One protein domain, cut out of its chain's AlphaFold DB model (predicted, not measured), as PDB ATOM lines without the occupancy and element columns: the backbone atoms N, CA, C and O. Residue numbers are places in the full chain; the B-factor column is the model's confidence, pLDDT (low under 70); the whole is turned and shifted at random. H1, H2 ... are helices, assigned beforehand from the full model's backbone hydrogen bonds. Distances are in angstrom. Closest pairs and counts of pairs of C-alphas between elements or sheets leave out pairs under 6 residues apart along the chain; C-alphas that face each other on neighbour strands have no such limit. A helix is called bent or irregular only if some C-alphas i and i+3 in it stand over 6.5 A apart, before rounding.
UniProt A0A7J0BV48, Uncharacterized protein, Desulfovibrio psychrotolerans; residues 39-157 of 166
ATOM      1  N   ILE A  39     110.705 175.185 147.202       79.62
ATOM      2  CA  ILE A  39     109.998 174.262 148.100       79.62
ATOM      3  C   ILE A  39     108.498 174.191 147.789       79.62
ATOM      4  O   ILE A  39     107.920 173.106 147.820       79.62
ATOM      5  N   GLN A  40     107.851 175.326 147.505       82.88
ATOM      6  CA  GLN A  40     106.427 175.349 147.156       82.88
ATOM      7  C   GLN A  40     106.175 174.621 145.834       82.88
ATOM      8  O   GLN A  40     105.217 173.860 145.741       82.88
ATOM      9  N   GLU A  41     107.063 174.793 144.854       82.12
ATOM     10  CA  GLU A  41     106.980 174.106 143.560       82.12
ATOM     11  C   GLU A  41     107.129 172.589 143.708       82.12
ATOM     12  O   GLU A  41     106.308 171.830 143.197       82.12
ATOM     13  N   VAL A  42     108.127 172.139 144.474       84.75
ATOM     14  CA  VAL A  42     108.345 170.712 144.755       84.75
ATOM     15  C   VAL A  42     107.168 170.111 145.530       84.75
ATOM     16  O   VAL A  42     106.765 168.985 145.244       84.75
ATOM     17  N   ARG A  43     106.585 170.848 146.487       88.00
ATOM     18  CA  ARG A  43     105.409 170.396 147.246       88.00
ATOM     19  C   ARG A  43     104.178 170.255 146.356       88.00
ATOM     20  O   ARG A  43     103.514 169.226 146.412       88.00
ATOM     21  N   GLU A  44     103.887 171.260 145.535       89.69
ATOM     22  CA  GLU A  44     102.759 171.207 144.603       89.69
ATOM     23  C   GLU A  44     102.930 170.059 143.600       89.69
ATOM     24  O   GLU A  44     101.984 169.311 143.349       89.69
ATOM     25  N   LEU A  45     104.144 169.868 143.072       89.38
ATOM     26  CA  LEU A  45     104.447 168.732 142.207       89.38
ATOM     27  C   LEU A  45     104.186 167.409 142.933       89.38
ATOM     28  O   LEU A  45     103.458 166.577 142.403       89.38
ATOM     29  N   TYR A  46     104.699 167.235 144.151       91.31
ATOM     30  CA  TYR A  46     104.469 166.026 144.944       91.31
ATOM     31  C   TYR A  46     102.975 165.732 145.135       91.31
ATOM     32  O   TYR A  46     102.526 164.605 144.914       91.31
ATOM     33  N   GLU A  47     102.183 166.741 145.506       92.12
ATOM     34  CA  GLU A  47     100.736 166.590 145.685       92.12
ATOM     35  C   GLU A  47     100.025 166.189 144.390       92.12
ATOM     36  O   GLU A  47      99.101 165.373 144.423       92.12
ATOM     37  N   ASN A  48     100.448 166.744 143.256       91.00
ATOM     38  CA  ASN A  48      99.886 166.416 141.950       91.00
ATOM     39  C   ASN A  48     100.279 165.003 141.496       91.00
ATOM     40  O   ASN A  48      99.423 164.250 141.033       91.00
ATOM     41  N   VAL A  49     101.539 164.609 141.689       91.19
ATOM     42  CA  VAL A  49     102.035 163.261 141.376       91.19
ATOM     43  C   VAL A  49     101.314 162.213 142.215       91.19
ATOM     44  O   VAL A  49     100.825 161.228 141.673       91.19
ATOM     45  N   ASN A  50     101.148 162.458 143.515       89.69
ATOM     46  CA  ASN A  50     100.445 161.538 144.408       89.69
ATOM     47  C   ASN A  50      98.967 161.326 144.024       89.69
ATOM     48  O   ASN A  50      98.397 160.275 144.303       89.69
ATOM     49  N   LYS A  51      98.341 162.313 143.372       89.56
ATOM     50  CA  LYS A  51      96.970 162.217 142.836       89.56
ATOM     51  C   LYS A  51      96.917 161.621 141.425       89.56
ATOM     52  O   LYS A  51      95.830 161.334 140.930       89.56
ATOM     53  N   THR A  52      98.061 161.455 140.764       85.56
ATOM     54  CA  THR A  52      98.137 160.957 139.391       85.56
ATOM     55  C   THR A  52      98.084 159.434 139.384       85.56
ATOM     56  O   THR A  52      98.863 158.755 140.057       85.56
ATOM     57  N   ARG A  53      97.161 158.865 138.603       82.50
ATOM     58  CA  ARG A  53      97.118 157.417 138.376       82.50
ATOM     59  C   ARG A  53      98.332 157.017 137.539       82.50
ATOM     60  O   ARG A  53      98.584 157.629 136.509       82.50
ATOM     61  N   ALA A  54      99.054 155.981 137.964       77.50
ATOM     62  CA  ALA A  54     100.131 155.423 137.155       77.50
ATOM     63  C   ALA A  54      99.564 154.919 135.820       77.50
ATOM     64  O   ALA A  54      98.607 154.139 135.814       77.50
ATOM     65  N   SER A  55     100.136 155.371 134.707       78.75
ATOM     66  CA  SER A  55      99.746 154.905 133.383       78.75
ATOM     67  C   SER A  55     100.257 153.486 133.159       78.75
ATOM     68  O   SER A  55     101.325 153.107 133.642       78.75
ATOM     69  N   GLU A  56      99.498 152.698 132.401       76.62
ATOM     70  CA  GLU A  56      99.970 151.418 131.860       76.62
ATOM     71  C   GLU A  56     100.712 151.612 130.530       76.62
ATOM     72  O   GLU A  56     101.499 150.761 130.110       76.62
ATOM     73  N   VAL A  57     100.517 152.764 129.879       72.88
ATOM     74  CA  VAL A  57     101.162 153.098 128.609       72.88
ATOM     75  C   VAL A  57     102.636 153.401 128.861       72.88
ATOM     76  O   VAL A  57     102.965 154.334 129.589       72.88
ATOM     77  N   ASN A  58     103.522 152.632 128.222       80.06
ATOM     78  CA  ASN A  58     104.983 152.705 128.370       80.06
ATOM     79  C   ASN A  58     105.488 152.440 129.801       80.06
ATOM     80  O   ASN A  58     106.591 152.855 130.160       80.06
ATOM     81  N   ALA A  59     104.690 151.772 130.639       86.50
ATOM     82  CA  ALA A  59     105.033 151.583 132.043       86.50
ATOM     83  C   ALA A  59     106.347 150.811 132.228       86.50
ATOM     84  O   ALA A  59     107.183 151.191 133.046       86.50
ATOM     85  N   ARG A  60     106.549 149.755 131.430       91.56
ATOM     86  CA  ARG A  60     107.747 148.906 131.496       91.56
ATOM     87  C   ARG A  60     108.989 149.651 131.032       91.56
ATOM     88  O   ARG A  60     110.039 149.544 131.655       91.56
ATOM     89  N   GLU A  61     108.867 150.405 129.949       94.00
ATOM     90  CA  GLU A  61     109.957 151.188 129.390       94.00
ATOM     91  C   GLU A  61     110.341 152.339 130.331       94.00
ATOM     92  O   GLU A  61     111.524 152.541 130.584       94.00
ATOM     93  N   ASN A  62     109.368 153.039 130.923       94.25
ATOM     94  CA  ASN A  62     109.637 154.075 131.926       94.25
ATOM     95  C   ASN A  62     110.310 153.498 133.177       94.25
ATOM     96  O   ASN A  62     111.298 154.063 133.647       94.25
ATOM     97  N   ASP A  63     109.840 152.355 133.684       95.94
ATOM     98  CA  ASP A  63     110.480 151.670 134.813       95.94
ATOM     99  C   ASP A  63     111.932 151.290 134.485       95.94
ATOM    100  O   ASP A  63     112.819 151.466 135.322       95.94
ATOM    101  N   ALA A  64     112.197 150.796 133.272       97.12
ATOM    102  CA  ALA A  64     113.546 150.446 132.831       97.12
ATOM    103  C   ALA A  64     114.470 151.674 132.792       97.12
ATOM    104  O   ALA A  64     115.580 151.621 133.322       97.12
ATOM    105  N   ILE A  65     113.990 152.800 132.255       97.75
ATOM    106  CA  ILE A  65     114.735 154.069 132.208       97.75
ATOM    107  C   ILE A  65     115.056 154.571 133.626       97.75
ATOM    108  O   ILE A  65     116.180 154.998 133.906       97.75
ATOM    109  N   ILE A  66     114.096 154.480 134.551       97.69
ATOM    110  CA  ILE A  66     114.292 154.850 135.961       97.69
ATOM    111  C   ILE A  66     115.327 153.931 136.624       97.69
ATOM    112  O   ILE A  66     116.229 154.406 137.317       97.69
ATOM    113  N   ARG A  67     115.246 152.614 136.407       98.00
ATOM    114  CA  ARG A  67     116.218 151.656 136.959       98.00
ATOM    115  C   ARG A  67     117.626 151.909 136.439       98.00
ATOM    116  O   ARG A  67     118.545 151.979 137.249       98.00
ATOM    117  N   GLN A  68     117.773 152.154 135.140       98.00
ATOM    118  CA  GLN A  68     119.055 152.493 134.529       98.00
ATOM    119  C   GLN A  68     119.641 153.785 135.118       98.00
ATOM    120  O   GLN A  68     120.838 153.863 135.398       98.00
ATOM    121  N   ARG A  69     118.804 154.800 135.385       97.25
ATOM    122  CA  ARG A  69     119.231 156.015 136.099       97.25
ATOM    123  C   ARG A  69     119.769 155.684 137.492       97.25
ATOM    124  O   ARG A  69     120.808 156.216 137.881       97.25
ATOM    125  N   LEU A  70     119.065 154.840 138.247       96.44
ATOM    126  CA  LEU A  70     119.469 154.430 139.596       96.44
ATOM    127  C   LEU A  70     120.782 153.637 139.592       96.44
ATOM    128  O   LEU A  70     121.610 153.840 140.475       96.44
ATOM    129  N   GLU A  71     120.987 152.775 138.598       97.06
ATOM    130  CA  GLU A  71     122.245 152.050 138.390       97.06
ATOM    131  C   GLU A  71     123.390 153.016 138.074       97.06
ATOM    132  O   GLU A  71     124.402 153.008 138.768       97.06
ATOM    133  N   CYS A  72     123.185 153.953 137.145       96.62
ATOM    134  CA  CYS A  72     124.162 155.003 136.844       96.62
ATOM    135  C   CYS A  72     124.505 155.839 138.092       96.62
ATOM    136  O   CYS A  72     125.657 156.193 138.329       96.62
ATOM    137  N   TYR A  73     123.526 156.136 138.951       95.19
ATOM    138  CA  TYR A  73     123.779 156.841 140.210       95.19
ATOM    139  C   TYR A  73     124.653 156.044 141.185       95.19
ATOM    140  O   TYR A  73     125.371 156.659 141.976       95.19
ATOM    141  N   ALA A  74     124.584 154.712 141.152       94.62
ATOM    142  CA  ALA A  74     125.408 153.851 141.993       94.62
ATOM    143  C   ALA A  74     126.882 153.840 141.550       94.62
ATOM    144  O   ALA A  74     127.756 153.632 142.387       94.62
ATOM    145  N   GLU A  75     127.166 154.124 140.275       95.94
ATOM    146  CA  GLU A  75     128.531 154.191 139.729       95.94
ATOM    147  C   GLU A  75     129.275 155.479 140.112       95.94
ATOM    148  O   GLU A  75     130.495 155.477 140.268       95.94
ATOM    149  N   TYR A  76     128.553 156.589 140.292       92.06
ATOM    150  CA  TYR A  76     129.144 157.887 140.622       92.06
ATOM    151  C   TYR A  76     128.829 158.284 142.063       92.06
ATOM    152  O   TYR A  76     127.666 158.466 142.409       92.06
ATOM    153  N   ALA A  77     129.846 158.493 142.903       87.75
ATOM    154  CA  ALA A  77     129.655 159.063 144.243       87.75
ATOM    155  C   ALA A  77     129.367 160.577 144.188       87.75
ATOM    156  O   ALA A  77     128.540 161.085 144.948       87.75
ATOM    157  N   ASP A  78     130.010 161.281 143.253       91.25
ATOM    158  CA  ASP A  78     129.877 162.725 143.097       91.25
ATOM    159  C   ASP A  78     128.539 163.136 142.478       91.25
ATOM    160  O   ASP A  78     128.007 162.515 141.553       91.25
ATOM    161  N   TYR A  79     128.019 164.274 142.937       87.31
ATOM    162  CA  TYR A  79     126.777 164.844 142.418       87.31
ATOM    163  C   TYR A  79     126.901 165.334 140.964       87.31
ATOM    164  O   TYR A  79     125.967 165.188 140.174       87.31
ATOM    165  N   THR A  80     128.042 165.915 140.579       91.94
ATOM    166  CA  THR A  80     128.200 166.519 139.246       91.94
ATOM    167  C   THR A  80     128.041 165.504 138.103       91.94
ATOM    168  O   THR A  80     127.278 165.801 137.179       91.94
ATOM    169  N   PRO A  81     128.669 164.310 138.139       90.56
ATOM    170  CA  PRO A  81     128.422 163.266 137.144       90.56
ATOM    171  C   PRO A  81     126.982 162.742 137.160       90.56
ATOM    172  O   PRO A  81     126.395 162.571 136.094       90.56
ATOM    173  N   ARG A  82     126.360 162.574 138.338       91.56
ATOM    174  CA  ARG A  82     124.943 162.167 138.432       91.56
ATOM    175  C   ARG A  82     124.024 163.134 137.687       91.56
ATOM    176  O   ARG A  82     123.128 162.704 136.963       91.56
ATOM    177  N   LEU A  83     124.276 164.438 137.805       89.69
ATOM    178  CA  LEU A  83     123.501 165.451 137.094       89.69
ATOM    179  C   LEU A  83     123.841 165.506 135.594       89.69
ATOM    180  O   LEU A  83     122.946 165.533 134.755       89.69
ATOM    181  N   ARG A  84     125.126 165.548 135.228       92.00
ATOM    182  CA  ARG A  84     125.542 165.804 133.834       92.00
ATOM    183  C   ARG A  84     125.535 164.571 132.937       92.00
ATOM    184  O   ARG A  84     125.429 164.726 131.723       92.00
ATOM    185  N   VAL A  85     125.670 163.378 133.502       95.06
ATOM    186  CA  VAL A  85     125.719 162.113 132.758       95.06
ATOM    187  C   VAL A  85     124.398 161.381 132.941       95.06
ATOM    188  O   VAL A  85     123.622 161.285 131.991       95.06
ATOM    189  N   CYS A  86     124.093 160.954 134.167       96.56
ATOM    190  CA  CYS A  86     122.946 160.088 134.425       96.56
ATOM    191  C   CYS A  86     121.603 160.788 134.166       96.56
ATOM    192  O   CYS A  86     120.775 160.254 133.434       96.56
ATOM    193  N   ASN A  87     121.383 162.001 134.696       94.62
ATOM    194  CA  ASN A  87     120.121 162.717 134.456       94.62
ATOM    195  C   ASN A  87     119.949 163.140 133.001       94.62
ATOM    196  O   ASN A  87     118.846 163.063 132.472       94.62
ATOM    197  N   ASN A  88     121.028 163.543 132.329       95.19
ATOM    198  CA  ASN A  88     120.955 163.870 130.909       95.19
ATOM    199  C   ASN A  88     120.597 162.645 130.056       95.19
ATOM    200  O   ASN A  88     119.820 162.787 129.115       95.19
ATOM    201  N   ALA A  89     121.136 161.463 130.370       97.00
ATOM    202  CA  ALA A  89     120.756 160.217 129.704       97.00
ATOM    203  C   ALA A  89     119.283 159.872 129.974       97.00
ATOM    204  O   ALA A  89     118.520 159.691 129.031       97.00
ATOM    205  N   TYR A  90     118.865 159.910 131.241       97.69
ATOM    206  CA  TYR A  90     117.478 159.704 131.671       97.69
ATOM    207  C   TYR A  90     116.481 160.612 130.929       97.69
ATOM    208  O   TYR A  90     115.512 160.135 130.342       97.69
ATOM    209  N   VAL A  91     116.747 161.922 130.894       96.62
ATOM    210  CA  VAL A  91     115.911 162.912 130.199       96.62
ATOM    211  C   VAL A  91     115.841 162.626 128.701       96.62
ATOM    212  O   VAL A  91     114.759 162.682 128.119       96.62
ATOM    213  N   LYS A  92     116.980 162.333 128.062       96.81
ATOM    214  CA  LYS A  92     117.029 162.039 126.623       96.81
ATOM    215  C   LYS A  92     116.219 160.796 126.275       96.81
ATOM    216  O   LYS A  92     115.477 160.839 125.300       96.81
ATOM    217  N   GLU A  93     116.330 159.744 127.078       96.94
ATOM    218  CA  GLU A  93     115.625 158.486 126.845       96.94
ATOM    219  C   GLU A  93     114.108 158.664 126.997       96.94
ATOM    220  O   GLU A  93     113.348 158.275 126.111       96.94
ATOM    221  N   LEU A  94     113.662 159.374 128.042       95.38
ATOM    222  CA  LEU A  94     112.247 159.725 128.214       95.38
ATOM    223  C   LEU A  94     111.711 160.575 127.056       95.38
ATOM    224  O   LEU A  94     110.618 160.319 126.554       95.38
ATOM    225  N   VAL A  95     112.470 161.578 126.605       94.50
ATOM    226  CA  VAL A  95     112.085 162.417 125.457       94.50
ATOM    227  C   VAL A  95     112.022 161.596 124.166       94.50
ATOM    228  O   VAL A  95     111.097 161.790 123.376       94.50
ATOM    229  N   SER A  96     112.985 160.699 123.937       94.31
ATOM    230  CA  SER A  96     113.013 159.831 122.753       94.31
ATOM    231  C   SER A  96     111.794 158.918 122.731       94.31
ATOM    232  O   SER A  96     111.023 158.930 121.773       94.31
ATOM    233  N   GLN A  97     111.542 158.220 123.840       91.94
ATOM    234  CA  GLN A  97     110.386 157.345 123.987       91.94
ATOM    235  C   GLN A  97     109.063 158.112 123.807       91.94
ATOM    236  O   GLN A  97     108.164 157.652 123.100       91.94
ATOM    237  N   ALA A  98     108.941 159.307 124.395       89.88
ATOM    238  CA  ALA A  98     107.754 160.142 124.244       89.88
ATOM    239  C   ALA A  98     107.528 160.572 122.786       89.88
ATOM    240  O   ALA A  98     106.391 160.542 122.318       89.88
ATOM    241  N   ARG A  99     108.589 160.916 122.042       89.88
ATOM    242  CA  ARG A  99     108.498 161.245 120.607       89.88
ATOM    243  C   ARG A  99     108.038 160.071 119.759       89.88
ATOM    244  O   ARG A  99     107.217 160.267 118.866       89.88
ATOM    245  N   ASP A 100     108.541 158.878 120.043       88.56
ATOM    246  CA  ASP A 100     108.210 157.690 119.257       88.56
ATOM    247  C   ASP A 100     106.760 157.242 119.483       88.56
ATOM    248  O   ASP A 100     106.112 156.703 118.583       88.56
ATOM    249  N   LYS A 101     106.237 157.463 120.695       83.38
ATOM    250  CA  LYS A 101     104.943 156.923 121.130       83.38
ATOM    251  C   LYS A 101     103.809 157.945 121.147       83.38
ATOM    252  O   LYS A 101     102.651 157.553 121.027       83.38
ATOM    253  N   VAL A 102     104.102 159.239 121.277       82.56
ATOM    254  CA  VAL A 102     103.089 160.289 121.440       82.56
ATOM    255  C   VAL A 102     103.194 161.315 120.312       82.56
ATOM    256  O   VAL A 102     104.173 162.045 120.190       82.56
ATOM    257  N   ARG A 103     102.141 161.394 119.489       80.19
ATOM    258  CA  ARG A 103     102.118 162.186 118.242       80.19
ATOM    259  C   ARG A 103     101.721 163.659 118.403       80.19
ATOM    260  O   ARG A 103     101.731 164.397 117.421       80.19
ATOM    261  N   SER A 104     101.315 164.088 119.595       81.25
ATOM    262  CA  SER A 104     100.921 165.476 119.863       81.25
ATOM    263  C   SER A 104     102.118 166.431 119.816       81.25
ATOM    264  O   SER A 104     103.274 166.013 119.854       81.25
ATOM    265  N   ARG A 105     101.846 167.740 119.718       84.06
ATOM    266  CA  ARG A 105     102.882 168.781 119.798       84.06
ATOM    267  C   ARG A 105     103.213 169.058 121.269       84.06
ATOM    268  O   ARG A 105     102.337 169.581 121.956       84.06
ATOM    269  N   PRO A 106     104.429 168.744 121.745       88.19
ATOM    270  CA  PRO A 106     104.771 168.949 123.141       88.19
ATOM    271  C   PRO A 106     105.233 170.377 123.419       88.19
ATOM    272  O   PRO A 106     105.908 171.002 122.597       88.19
ATOM    273  N   ASP A 107     104.977 170.839 124.637       90.25
ATOM    274  CA  ASP A 107     105.744 171.915 125.250       90.25
ATOM    275  C   ASP A 107     107.056 171.339 125.803       90.25
ATOM    276  O   ASP A 107     107.184 170.985 126.976       90.25
ATOM    277  N   LEU A 108     108.031 171.163 124.905       89.06
ATOM    278  CA  LEU A 108     109.265 170.437 125.207       89.06
ATOM    279  C   LEU A 108     110.092 171.104 126.316       89.06
ATOM    280  O   LEU A 108     110.710 170.405 127.115       89.06
ATOM    281  N   GLY A 109     110.108 172.438 126.366       89.44
ATOM    282  CA  GLY A 109     110.861 173.178 127.378       89.44
ATOM    283  C   GLY A 109     110.325 172.888 128.774       89.44
ATOM    284  O   GLY A 109     111.071 172.436 129.646       89.44
ATOM    285  N   TRP A 110     109.016 173.064 128.963       89.75
ATOM    286  CA  TRP A 110     108.378 172.783 130.245       89.75
ATOM    287  C   TRP A 110     108.393 171.299 130.600       89.75
ATOM    288  O   TRP A 110     108.616 170.965 131.765       89.75
ATOM    289  N   PHE A 111     108.238 170.412 129.616       91.88
ATOM    290  CA  PHE A 111     108.372 168.973 129.820       91.88
ATOM    291  C   PHE A 111     109.741 168.615 130.412       91.88
ATOM    292  O   PHE A 111     109.804 168.010 131.480       91.88
ATOM    293  N   VAL A 112     110.835 169.045 129.769       92.88
ATOM    294  CA  VAL A 112     112.207 168.737 130.210       92.88
ATOM    295  C   VAL A 112     112.493 169.298 131.602       92.88
ATOM    296  O   VAL A 112     113.108 168.619 132.425       92.88
ATOM    297  N   VAL A 113     112.040 170.520 131.897       90.56
ATOM    298  CA  VAL A 113     112.208 171.121 133.231       90.56
ATOM    299  C   VAL A 113     111.504 170.289 134.306       90.56
ATOM    300  O   VAL A 113     112.088 170.040 135.356       90.56
ATOM    301  N   ASN A 114     110.286 169.811 134.042       91.56
ATOM    302  CA  ASN A 114     109.503 169.074 135.034       91.56
ATOM    303  C   ASN A 114     109.982 167.627 135.217       91.56
ATOM    304  O   ASN A 114     110.093 167.180 136.357       91.56
ATOM    305  N   ILE A 115     110.358 166.904 134.153       94.06
ATOM    306  CA  ILE A 115     110.876 165.533 134.323       94.06
ATOM    307  C   ILE A 115     112.216 165.503 135.068       94.06
ATOM    308  O   ILE A 115     112.511 164.534 135.761       94.06
ATOM    309  N   ASN A 116     113.006 166.583 135.007       93.19
ATOM    310  CA  ASN A 116     114.221 166.727 135.817       93.19
ATOM    311  C   ASN A 116     113.938 166.775 137.329       93.19
ATOM    312  O   ASN A 116     114.845 166.536 138.126       93.19
ATOM    313  N   LEU A 117     112.695 167.057 137.735       93.25
ATOM    314  CA  LEU A 117     112.263 167.029 139.132       93.25
ATOM    315  C   LEU A 117     111.782 165.639 139.573       93.25
ATOM    316  O   LEU A 117     111.719 165.376 140.773       93.25
ATOM    317  N   CYS A 118     111.494 164.712 138.656       95.38
ATOM    318  CA  CYS A 118     111.032 163.369 139.018       95.38
ATOM    319  C   CYS A 118     112.053 162.548 139.834       95.38
ATOM    320  O   CYS A 118     111.642 161.917 140.811       95.38
ATOM    321  N   PRO A 119     113.377 162.633 139.594       95.50
ATOM    322  CA  PRO A 119     114.363 162.043 140.504       95.50
ATOM    323  C   PRO A 119     114.304 162.607 141.936       95.50
ATOM    324  O   PRO A 119     114.636 161.910 142.895       95.50
ATOM    325  N   VAL A 120     113.860 163.857 142.117       93.25
ATOM    326  CA  VAL A 120     113.623 164.431 143.454       93.25
ATOM    327  C   VAL A 120     112.407 163.770 144.104       93.25
ATOM    328  O   VAL A 120     112.465 163.445 145.287       93.25
ATOM    329  N   MET A 121     111.342 163.503 143.338       94.38
ATOM    330  CA  MET A 121     110.160 162.776 143.825       94.38
ATOM    331  C   MET A 121     110.517 161.370 144.314       94.38
ATOM    332  O   MET A 121     110.059 160.965 145.383       94.38
ATOM    333  N   TYR A 122     111.389 160.661 143.593       95.44
ATOM    334  CA  TYR A 122     111.940 159.380 144.042       95.44
ATOM    335  C   TYR A 122     112.628 159.507 145.405       95.44
ATOM    336  O   TYR A 122     112.303 158.772 146.336       95.44
ATOM    337  N   ASN A 123     113.539 160.473 145.549       93.06
ATOM    338  CA  ASN A 123     114.280 160.667 146.796       93.06
ATOM    339  C   ASN A 123     113.347 161.025 147.967       93.06
ATOM    340  O   ASN A 123     113.500 160.489 149.064       93.06
ATOM    341  N   LEU A 124     112.339 161.872 147.736       92.38
ATOM    342  CA  LEU A 124     111.315 162.178 148.740       92.38
ATOM    343  C   LEU A 124     110.528 160.930 149.149       92.38
ATOM    344  O   LEU A 124     110.339 160.704 150.343       92.38
ATOM    345  N   CYS A 125     110.122 160.103 148.183       94.25
ATOM    346  CA  CYS A 125     109.463 158.832 148.462       94.25
ATOM    347  C   CYS A 125     110.348 157.928 149.329       94.25
ATOM    348  O   CYS A 125     109.882 157.450 150.361       94.25
ATOM    349  N   THR A 126     111.633 157.754 148.985       94.06
ATOM    350  CA  THR A 126     112.527 156.857 149.742       94.06
ATOM    351  C   THR A 126     112.662 157.259 151.209       94.06
ATOM    352  O   THR A 126     112.655 156.392 152.085       94.06
ATOM    353  N   GLY A 127     112.691 158.569 151.490       91.31
ATOM    354  CA  GLY A 127     112.708 159.097 152.855       91.31
ATOM    355  C   GLY A 127     111.421 158.835 153.647       91.31
ATOM    356  O   GLY A 127     111.472 158.765 154.871       91.31
ATOM    357  N   GLN A 128     110.276 158.658 152.979       90.00
ATOM    358  CA  GLN A 128     108.985 158.377 153.622       90.00
ATOM    359  C   GLN A 128     108.684 156.878 153.756       90.00
ATOM    360  O   GLN A 128     107.977 156.473 154.676       90.00
ATOM    361  N   THR A 129     109.197 156.048 152.845       89.06
ATOM    362  CA  THR A 129     108.840 154.624 152.730       89.06
ATOM    363  C   THR A 129     109.892 153.676 153.303       89.06
ATOM    364  O   THR A 129     109.846 152.483 153.019       89.06
ATOM    365  N   GLN A 130     110.837 154.177 154.104       88.75
ATOM    366  CA  GLN A 130     111.934 153.379 154.676       88.75
ATOM    367  C   GLN A 130     112.755 152.640 153.600       88.75
ATOM    368  O   GLN A 130     113.131 151.485 153.779       88.75
ATOM    369  N   ASN A 131     113.051 153.317 152.484       87.25
ATOM    370  CA  ASN A 131     113.783 152.765 151.335       87.25
ATOM    371  C   ASN A 131     113.065 151.644 150.557       87.25
ATOM    372  O   ASN A 131     113.729 150.810 149.936       87.25
ATOM    373  N   ASP A 132     111.730 151.641 150.508       94.62
ATOM    374  CA  ASP A 132     110.993 150.802 149.552       94.62
ATOM    375  C   ASP A 132     111.255 151.273 148.109       94.62
ATOM    376  O   ASP A 132     110.612 152.189 147.586       94.62
ATOM    377  N   ARG A 133     112.251 150.646 147.475       94.06
ATOM    378  CA  ARG A 133     112.730 150.993 146.133       94.06
ATOM    379  C   ARG A 133     111.645 150.829 145.076       94.06
ATOM    380  O   ARG A 133     111.498 151.706 144.231       94.06
ATOM    381  N   GLU A 134     110.894 149.735 145.116       95.06
ATOM    382  CA  GLU A 134     109.898 149.414 144.088       95.06
ATOM    383  C   GLU A 134     108.732 150.397 144.125       95.06
ATOM    384  O   GLU A 134     108.334 150.945 143.093       95.06
ATOM    385  N   ARG A 135     108.259 150.725 145.330       94.44
ATOM    386  CA  ARG A 135     107.250 151.767 145.512       94.44
ATOM    387  C   ARG A 135     107.726 153.128 145.009       94.44
ATOM    388  O   ARG A 135     106.934 153.873 144.434       94.44
ATOM    389  N   CYS A 136     109.000 153.463 145.197       95.94
ATOM    390  CA  CYS A 136     109.524 154.754 144.757       95.94
ATOM    391  C   CYS A 136     109.832 154.822 143.261       95.94
ATOM    392  O   CYS A 136     109.680 155.896 142.681       95.94
ATOM    393  N   ILE A 137     110.164 153.701 142.613       96.00
ATOM    394  CA  ILE A 137     110.204 153.617 141.145       96.00
ATOM    395  C   ILE A 137     108.806 153.877 140.579       96.00
ATOM    396  O   ILE A 137     108.656 154.710 139.688       96.00
ATOM    397  N   LEU A 138     107.777 153.238 141.145       94.31
ATOM    398  CA  LEU A 138     106.391 153.482 140.748       94.31
ATOM    399  C   LEU A 138     105.999 154.958 140.924       94.31
ATOM    400  O   LEU A 138     105.378 155.541 140.038       94.31
ATOM    401  N   PHE A 139     106.393 155.577 142.038       95.38
ATOM    402  CA  PHE A 139     106.108 156.987 142.301       95.38
ATOM    403  C   PHE A 139     106.836 157.936 141.332       95.38
ATOM    404  O   PHE A 139     106.258 158.908 140.847       95.38
ATOM    405  N   GLU A 140     108.093 157.644 140.985       96.19
ATOM    406  CA  GLU A 140     108.816 158.384 139.945       96.19
ATOM    407  C   GLU A 140     108.153 158.214 138.575       96.19
ATOM    408  O   GLU A 140     108.000 159.198 137.849       96.19
ATOM    409  N   ARG A 141     107.672 157.009 138.241       95.38
ATOM    410  CA  ARG A 141     106.893 156.789 137.019       95.38
ATOM    411  C   ARG A 141     105.622 157.639 137.000       95.38
ATOM    412  O   ARG A 141     105.354 158.275 135.987       95.38
ATOM    413  N   GLN A 142     104.886 157.725 138.111       94.62
ATOM    414  CA  GLN A 142     103.717 158.612 138.213       94.62
ATOM    415  C   GLN A 142     104.082 160.078 137.942       94.62
ATOM    416  O   GLN A 142     103.304 160.801 137.323       94.62
ATOM    417  N   CYS A 143     105.272 160.521 138.360       95.25
ATOM    418  CA  CYS A 143     105.765 161.859 138.039       95.25
ATOM    419  C   CYS A 143     106.018 162.049 136.540       95.25
ATOM    420  O   CYS A 143     105.636 163.077 135.969       95.25
ATOM    421  N   VAL A 144     106.622 161.055 135.888       94.75
ATOM    422  CA  VAL A 144     106.821 161.061 134.434       94.75
ATOM    423  C   VAL A 144     105.476 161.113 133.709       94.75
ATOM    424  O   VAL A 144     105.301 161.955 132.829       94.75
ATOM    425  N   ASP A 145     104.509 160.288 134.116       92.12
ATOM    426  CA  ASP A 145     103.162 160.257 133.536       92.12
ATOM    427  C   ASP A 145     102.444 161.599 133.687       92.12
ATOM    428  O   ASP A 145     101.984 162.162 132.695       92.12
ATOM    429  N   TYR A 146     102.441 162.167 134.895       92.56
ATOM    430  CA  TYR A 146     101.891 163.498 135.154       92.56
ATOM    431  C   TYR A 146     102.485 164.554 134.214       92.56
ATOM    432  O   TYR A 146     101.779 165.396 133.651       92.56
ATOM    433  N   THR A 147     103.802 164.503 134.022       92.25
ATOM    434  CA  THR A 147     104.522 165.470 133.195       92.25
ATOM    435  C   THR A 147     104.228 165.272 131.704       92.25
ATOM    436  O   THR A 147     104.044 166.251 130.975       92.25
ATOM    437  N   LEU A 148     104.123 164.020 131.247       91.06
ATOM    438  CA  LEU A 148     103.685 163.675 129.893       91.06
ATOM    439  C   LEU A 148     102.260 164.160 129.635       91.06
ATOM    440  O   LEU A 148     102.008 164.772 128.600       91.06
ATOM    441  N   ASP A 149     101.340 163.937 130.567       88.94
ATOM    442  CA  ASP A 149      99.944 164.355 130.438       88.94
ATOM    443  C   ASP A 149      99.827 165.879 130.351       88.94
ATOM    444  O   ASP A 149      99.129 166.420 129.488       88.94
ATOM    445  N   ARG A 150     100.577 166.585 131.201       88.62
ATOM    446  CA  ARG A 150     100.528 168.044 131.288       88.62
ATOM    447  C   ARG A 150     101.156 168.747 130.086       88.62
ATOM    448  O   ARG A 150     100.588 169.728 129.607       88.62
ATOM    449  N   PHE A 151     102.310 168.281 129.611       90.00
ATOM    450  CA  PHE A 151     103.121 169.027 128.637       90.00
ATOM    451  C   PHE A 151     103.295 168.334 127.289       90.00
ATOM    452  O   PHE A 151     103.721 168.980 126.335       90.00
ATOM    453  N   TRP A 152     102.966 167.048 127.175       87.06
ATOM    454  CA  TRP A 152     103.136 166.303 125.930       87.06
ATOM    455  C   TRP A 152     101.801 165.913 125.309       87.06
ATOM    456  O   TRP A 152     101.497 166.349 124.203       87.06
ATOM    457  N   ARG A 153     100.980 165.131 126.018       84.62
ATOM    458  CA  ARG A 153      99.709 164.550 125.538       84.62
ATOM    459  C   ARG A 153      98.582 165.585 125.384       84.62
ATOM    460  O   ARG A 153      97.542 165.273 124.817       84.62
ATOM    461  N   GLY A 154      98.822 166.828 125.801       66.31
ATOM    462  CA  GLY A 154      97.892 167.945 125.668       66.31
ATOM    463  C   GLY A 154      96.898 167.987 126.825       66.31
ATOM    464  O   GLY A 154      95.934 167.225 126.863       66.31
ATOM    465  N   ALA A 155      97.083 168.953 127.727       54.25
ATOM    466  CA  ALA A 155      96.265 169.154 128.928       54.25
ATOM    467  C   ALA A 155      94.750 169.363 128.678       54.25
ATOM    468  O   ALA A 155      93.973 169.357 129.627       54.25
ATOM    469  N   ALA A 156      94.314 169.555 127.426       48.16
ATOM    470  CA  ALA A 156      92.932 169.896 127.076       48.16
ATOM    471  C   ALA A 156      92.099 168.754 126.457       48.16
ATOM    472  O   ALA A 156      90.899 168.939 126.281       48.16
ATOM    473  N   GLN A 157      92.681 167.596 126.105       45.72
ATOM    474  CA  GLN A 157      91.937 166.536 125.387       45.72
ATOM    475  C   GLN A 157      91.852 165.188 126.121       45.72
ATOM    476  O   GLN A 157      90.934 164.413 125.856       45.72
TER     477      GLN A 157
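This is residues 39 to 157 of the 166 residues of an uncharacterized protein of Desulfovibrio psychrotolerans (UniProt A0A7J0BV48). Look first for a long helix in the middle, H6, with the other helices packed round it: the hairpin of H2 and H3, two long helices side by side, makes a slab on one side, H2 crossing H6, while H1, on the side away from that slab, meets H6 with its residues 48 to 50 alone and points away from it. H4 and then H5 run back along H6, H4 beside its later part, and H5 makes a second hairpin with it. The printed part has 119 residues with six named helices, H1 to H6 in order, and no named strand; the class is all helix. The whole is compact, with a radius of gyration of the C-alphas of 13.6 A, and the C-alphas span 41 by 27 by 27 A.

Find C-alpha 39 at (109.998, 174.262, 148.100), the first printed residue; from there H1 runs through residues 39 to 51, 18.5 A from first to last C-alpha. Go on to residue 59, where H2 begins; it holds residues 59 to 75 and measures 24.9 A. Next comes H3, residues 79 to 101, the longest helix with 23 residues and 31.5 A; begin it at C-alpha 79, at (126.777, 164.844, 142.418). H3 is neither bent nor irregular, but only just: C-alphas 84 and 87 are 6.3 A apart. Then read the short H4, residues 108 to 115, 10.5 A, and H5, residues 118 to 128, 15.6 A. Last comes H6, residues 133 to 151, 26.9 A, which ends at C-alpha 151, at (103.121, 169.027, 128.637).

Start from H6, the hub, which touches four other helices. Along the chain, H1 touches it first: H1 is about perpendicular to H6, at 81 degrees, and with its residues 48 to 50 alone touches residues 139 to 146 of H6. There the closest C-alphas, those of Val 49 and Cys 143, are 5.2 A apart. H2 touches residues 137 to 144 of H6 at a steep tilt of 61 degrees, opposite ways, closest at the C-alphas of Asn 62 and Arg 141, 6.4 A apart. H2 and H3 form a helical hairpin at a shallow tilt of 16 degrees, opposite ways; look at the C-alphas of Tyr 73 and Arg 82, their closest, 5.7 A apart. H3 is close to H6 but not clearly touching it. H3, with residues 91 to 95 alone, only just touches H4, with 3 pairs of C-alphas within 8 A, the closest those of Val 91 and Val 112, 6.9 A apart. H4 touches residues 143 to 151 of H6 at a shallow tilt of 22 degrees, opposite ways, with the C-alphas of Phe 111 and Phe 151 closest at 5.4 A. H5 and H6 form a helical hairpin at 37 degrees, a tilt only just steep, and the C-alphas of Tyr 122 and Glu 140 are their closest, 5.2 A apart. H4 and H5 meet only through their link, and H1 stays apart from H3 and H4, among others. The helix packing is mostly crossed, but only just: 2 of 6 touching pairs are at a shallow tilt. In H1, H2, H4, H5 and H6 every O i to N i+4 pair is within hydrogen-bond range; in H3 it is 17 of 19.

The outline is only just elongated, and the two C-alphas farthest apart, those of Ala 77 and Gln 157, are 42.8 A from each other. The printed part has no cut from 39 to 157. No link is long: those from H2 to H3, H4 to H5 and H5 to H6 are tight, and those from H1 to H2 and H3 to H4 are short. The mean pLDDT of the printed part is 89.9; look to residues 154 to 157 for the four residues under 70.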